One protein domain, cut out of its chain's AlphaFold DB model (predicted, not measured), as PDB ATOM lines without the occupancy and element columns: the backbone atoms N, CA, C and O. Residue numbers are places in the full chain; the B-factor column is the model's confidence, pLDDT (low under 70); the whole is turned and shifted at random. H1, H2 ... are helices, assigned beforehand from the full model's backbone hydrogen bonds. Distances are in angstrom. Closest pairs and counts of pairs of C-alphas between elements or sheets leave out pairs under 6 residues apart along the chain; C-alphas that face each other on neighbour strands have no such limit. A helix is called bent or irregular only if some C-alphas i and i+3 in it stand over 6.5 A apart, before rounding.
ATOM      1  N   SER A  92      97.695 187.287 143.686       84.12
ATOM      2  CA  SER A  92      96.689 186.405 144.272       84.12
ATOM      3  C   SER A  92      97.365 185.222 144.987       84.12
ATOM      4  O   SER A  92      98.439 184.759 144.594       84.12
ATOM      5  N   PHE A  93      96.766 184.716 146.070       84.88
ATOM      6  CA  PHE A  93      97.321 183.583 146.832       84.88
ATOM      7  C   PHE A  93      97.633 182.374 145.929       84.88
ATOM      8  O   PHE A  93      98.665 181.726 146.087       84.88
ATOM      9  N   VAL A  94      96.799 182.131 144.916       85.50
ATOM     10  CA  VAL A  94      96.975 181.045 143.941       85.50
ATOM     11  C   VAL A  94      98.167 181.292 143.008       85.50
ATOM     12  O   VAL A  94      98.874 180.348 142.668       85.50
ATOM     13  N   GLU A  95      98.475 182.541 142.646       83.00
ATOM     14  CA  GLU A  95      99.703 182.879 141.908       83.00
ATOM     15  C   GLU A  95     100.953 182.675 142.761       83.00
ATOM     16  O   GLU A  95     101.960 182.163 142.267       83.00
ATOM     17  N   LYS A  96     100.894 183.027 144.053       85.44
ATOM     18  CA  LYS A  96     101.982 182.746 145.000       85.44
ATOM     19  C   LYS A  96     102.208 181.243 145.121       85.44
ATOM     20  O   LYS A  96     103.351 180.802 145.031       85.44
ATOM     21  N   LEU A  97     101.132 180.461 145.237       88.94
ATOM     22  CA  LEU A  97     101.196 179.002 145.239       88.94
ATOM     23  C   LEU A  97     101.737 178.447 143.918       88.94
ATOM     24  O   LEU A  97     102.593 177.573 143.946       88.94
ATOM     25  N   GLY A  98     101.324 178.975 142.765       85.50
ATOM     26  CA  GLY A  98     101.838 178.554 141.458       85.50
ATOM     27  C   GLY A  98     103.330 178.856 141.273       85.50
ATOM     28  O   GLY A  98     104.076 178.040 140.727       85.50
ATOM     29  N   LEU A  99     103.798 180.005 141.774       82.62
ATOM     30  CA  LEU A  99     105.219 180.363 141.779       82.62
ATOM     31  C   LEU A  99     106.019 179.501 142.757       82.62
ATOM     32  O   LEU A  99     107.078 179.000 142.377       82.62
ATOM     33  N   ALA A 100     105.510 179.299 143.974       84.25
ATOM     34  CA  ALA A 100     106.115 178.425 144.974       84.25
ATOM     35  C   ALA A 100     106.212 176.986 144.451       84.25
ATOM     36  O   ALA A 100     107.279 176.380 144.502       84.25
ATOM     37  N   PHE A 101     105.148 176.473 143.832       85.06
ATOM     38  CA  PHE A 101     105.125 175.148 143.221       85.06
ATOM     39  C   PHE A 101     106.180 175.006 142.116       85.06
ATOM     40  O   PHE A 101     106.849 173.985 142.041       85.06
ATOM     41  N   ARG A 102     106.421 176.044 141.303       82.25
ATOM     42  CA  ARG A 102     107.485 176.035 140.278       82.25
ATOM     43  C   ARG A 102     108.903 176.062 140.870       82.25
ATOM     44  O   ARG A 102     109.835 175.632 140.195       82.25
ATOM     45  N   ILE A 103     109.069 176.587 142.086       82.81
ATOM     46  CA  ILE A 103     110.345 176.593 142.821       82.81
ATOM     47  C   ILE A 103     110.608 175.216 143.432       82.81
ATOM     48  O   ILE A 103     111.698 174.679 143.259       82.81
ATOM     49  N   PHE A 104     109.610 174.635 144.106       85.56
ATOM     50  CA  PHE A 104     109.725 173.309 144.723       85.56
ATOM     51  C   PHE A 104     109.757 172.179 143.688       85.56
ATOM     52  O   PHE A 104     110.464 171.190 143.870       85.56
ATOM     53  N   PHE A 105     109.048 172.346 142.572       81.75
ATOM     54  CA  PHE A 105     108.946 171.370 141.491       81.75
ATOM     55  C   PHE A 105     109.339 172.016 140.156       81.75
ATOM     56  O   PHE A 105     108.481 172.318 139.314       81.75
ATOM     57  N   PRO A 106     110.643 172.255 139.926       78.56
ATOM     58  CA  PRO A 106     111.115 172.720 138.633       78.56
ATOM     59  C   PRO A 106     110.748 171.680 137.570       78.56
ATOM     60  O   PRO A 106     111.041 170.492 137.725       78.56
ATOM     61  N   LYS A 107     110.095 172.120 136.485       66.25
ATOM     62  CA  LYS A 107     109.750 171.242 135.359       66.25
ATOM     63  C   LYS A 107     111.033 170.569 134.868       66.25
ATOM     64  O   LYS A 107     111.932 171.254 134.380       66.25
ATOM     65  N   LYS A 108     111.126 169.246 135.037       66.56
ATOM     66  CA  LYS A 108     112.206 168.448 134.458       66.56
ATOM     67  C   LYS A 108     112.097 168.622 132.947       66.56
ATOM     68  O   LYS A 108     111.055 168.316 132.372       66.56
ATOM     69  N   GLU A 109     113.130 169.168 132.315       67.81
ATOM     70  CA  GLU A 109     113.245 169.024 130.864       67.81
ATOM     71  C   GLU A 109     113.324 167.523 130.560       67.81
ATOM     72  O   GLU A 109     113.709 166.746 131.442       67.81
ATOM     73  N   VAL A 110     112.881 167.098 129.373       63.34
ATOM     74  CA  VAL A 110     113.011 165.701 128.932       63.34
ATOM     75  C   VAL A 110     114.504 165.438 128.774       63.34
ATOM     76  O   VAL A 110     115.103 165.687 127.737       63.34
ATOM     77  N   GLU A 111     115.125 165.082 129.884       63.44
ATOM     78  CA  GLU A 111     116.546 164.835 129.996       63.44
ATOM     79  C   GLU A 111     116.785 163.403 129.554       63.44
ATOM     80  O   GLU A 111     116.118 162.485 130.034       63.44
ATOM     81  N   ASP A 112     117.750 163.212 128.658       80.81
ATOM     82  CA  ASP A 112     118.183 161.880 128.256       80.81
ATOM     83  C   ASP A 112     118.486 161.035 129.502       80.81
ATOM     84  O   ASP A 112     119.078 161.531 130.470       80.81
ATOM     85  N   ALA A 113     118.149 159.741 129.478       85.62
ATOM     86  CA  ALA A 113     118.363 158.824 130.607       85.62
ATOM     87  C   ALA A 113     119.803 158.888 131.170       85.62
ATOM     88  O   ALA A 113     120.034 158.755 132.373       85.62
ATOM     89  N   ARG A 114     120.779 159.197 130.304       88.12
ATOM     90  CA  ARG A 114     122.180 159.462 130.661       88.12
ATOM     91  C   ARG A 114     122.348 160.631 131.639       88.12
ATOM     92  O   ARG A 114     123.133 160.534 132.582       88.12
ATOM     93  N   ASN A 115     121.656 161.744 131.415       87.19
ATOM     94  CA  ASN A 115     121.751 162.933 132.258       87.19
ATOM     95  C   ASN A 115     121.058 162.716 133.602       87.19
ATOM     96  O   ASN A 115     121.567 163.173 134.627       87.19
ATOM     97  N   GLU A 116     119.946 161.980 133.627       88.06
ATOM     98  CA  GLU A 116     119.289 161.601 134.876       88.06
ATOM     99  C   GLU A 116     120.169 160.666 135.719       88.06
ATOM    100  O   GLU A 116     120.412 160.953 136.894       88.06
ATOM    101  N   ALA A 117     120.736 159.620 135.113       93.06
ATOM    102  CA  ALA A 117     121.678 158.727 135.787       93.06
ATOM    103  C   ALA A 117     122.896 159.495 136.333       93.06
ATOM    104  O   ALA A 117     123.289 159.313 137.484       93.06
ATOM    105  N   LYS A 118     123.441 160.437 135.552       92.69
ATOM    106  CA  LYS A 118     124.551 161.304 135.978       92.69
ATOM    107  C   LYS A 118     124.179 162.200 137.162       92.69
ATOM    108  O   LYS A 118     125.015 162.424 138.034       92.69
ATOM    109  N   LYS A 119     122.951 162.732 137.206       90.88
ATOM    110  CA  LYS A 119     122.455 163.537 138.338       90.88
ATOM    111  C   LYS A 119     122.324 162.680 139.600       90.88
ATOM    112  O   LYS A 119     122.799 163.099 140.652       90.88
ATOM    113  N   ARG A 120     121.761 161.471 139.483       93.38
ATOM    114  CA  ARG A 120     121.625 160.516 140.597       93.38
ATOM    115  C   ARG A 120     122.987 160.083 141.141       93.38
ATOM    116  O   ARG A 120     123.222 160.195 142.336       93.38
ATOM    117  N   LEU A 121     123.918 159.703 140.264       95.50
ATOM    118  CA  LEU A 121     125.264 159.294 140.672       95.50
ATOM    119  C   LEU A 121     126.025 160.430 141.367       95.50
ATOM    120  O   LEU A 121     126.675 160.205 142.378       95.50
ATOM    121  N   ARG A 122     125.912 161.669 140.870       92.50
ATOM    122  CA  ARG A 122     126.515 162.837 141.532       92.50
ATOM    123  C   ARG A 122     125.976 163.046 142.944       92.50
ATOM    124  O   ARG A 122     126.761 163.363 143.823       92.50
ATOM    125  N   MET A 123     124.670 162.880 143.152       93.38
ATOM    126  CA  MET A 123     124.069 162.982 144.484       93.38
ATOM    127  C   MET A 123     124.616 161.902 145.422       93.38
ATOM    128  O   MET A 123     125.028 162.236 146.526       93.38
ATOM    129  N   ILE A 124     124.686 160.648 144.958       94.44
ATOM    130  CA  ILE A 124     125.237 159.524 145.734       94.44
ATOM    131  C   ILE A 124     126.690 159.804 146.128       94.44
ATOM    132  O   ILE A 124     127.025 159.712 147.298       94.44
ATOM    133  N   LEU A 125     127.535 160.220 145.179       90.44
ATOM    134  CA  LEU A 125     128.951 160.509 145.444       90.44
ATOM    135  C   LEU A 125     129.162 161.682 146.410       90.44
ATOM    136  O   LEU A 125     130.157 161.716 147.129       90.44
ATOM    137  N   VAL A 126     128.265 162.674 146.396       87.81
ATOM    138  CA  VAL A 126     128.308 163.781 147.360       87.81
ATOM    139  C   VAL A 126     127.886 163.290 148.741       87.81
ATOM    140  O   VAL A 126     128.581 163.594 149.702       87.81
ATOM    141  N   ALA A 127     126.803 162.515 148.832       86.50
ATOM    142  CA  ALA A 127     126.322 161.953 150.092       86.50
ATOM    143  C   ALA A 127     127.351 161.010 150.737       86.50
ATOM    144  O   ALA A 127     127.593 161.106 151.934       86.50
ATOM    145  N   ASP A 128     128.001 160.166 149.933       84.31
ATOM    146  CA  ASP A 128     129.060 159.242 150.357       84.31
ATOM    147  C   ASP A 128     130.252 159.970 151.001       84.31
ATOM    148  O   ASP A 128     130.833 159.512 151.979       84.31
ATOM    149  N   ARG A 129     130.584 161.165 150.499       78.38
ATOM    150  CA  ARG A 129     131.717 161.965 150.986       78.38
ATOM    151  C   ARG A 129     131.328 163.035 152.006       78.38
ATOM    152  O   ARG A 129     132.167 163.868 152.354       78.38
ATOM    153  N   CYS A 130     130.078 163.065 152.465       78.44
ATOM    154  CA  CYS A 130     129.658 164.017 153.485       78.44
ATOM    155  C   CYS A 130     130.266 163.652 154.848       78.44
ATOM    156  O   CYS A 130     130.145 162.529 155.327       78.44
ATOM    157  N   SER A 131     130.887 164.634 155.503       76.00
ATOM    158  CA  SER A 131     131.310 164.518 156.898       76.00
ATOM    159  C   SER A 131     130.086 164.499 157.816       76.00
ATOM    160  O   SER A 131     129.266 165.420 157.772       76.00
TER     161      SER A 131
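This is residues 92 to 131 of the 217 residues of the protein "Hypothetical protein" of Picocystis salinarum (UniProt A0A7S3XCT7). Two separate helices are strung on one open link and share no core: the longer, H2, stands crosswise to H1 at the far end of that link, in a flat, open hook. The link, residues 105 to 112, runs off to one side from the end of H1, and H2 folds back from there toward the level of H1 without coming near it. The printed part has 40 residues with two named helices, H1 then H2 along the chain, and no named strand; its class is all helix. The whole is extended, with a radius of gyration of the C-alphas of 15.2 A and spans of 43 by 30 by 5 A.

Begin with H2, residues 113 to 128, the longest helix by residues. Go back along the chain from Ala 113 through a short but not tight link of 8 residues and you reach H1, residues 93 to 104. The two helices are apart, with no C-alpha of the one within 8 A of the other. Residues 92 to 107, 109 to 115 and 117 to 131 stand free. In H1 and H2 every O i to N i+4 pair is within hydrogen-bond range.

Find C-alpha 113 at (118.363, 158.824, 130.607); from there the 16 residues of H2 run 22.5 A to C-alpha 128 at (129.060, 159.242, 150.357). For H1, look for C-alpha 93 at (97.321, 183.583, 146.832); its 12 residues run 16.2 A to C-alpha 104. Neither helix is bent.

The two C-alphas farthest apart are those of Ser 92 and Arg 129, at 43.2 A. The printed part has no cut, and no link is long. In the B-factor column, residues 107 to 111 are under 70; the mean pLDDT of the printed part is 83.6.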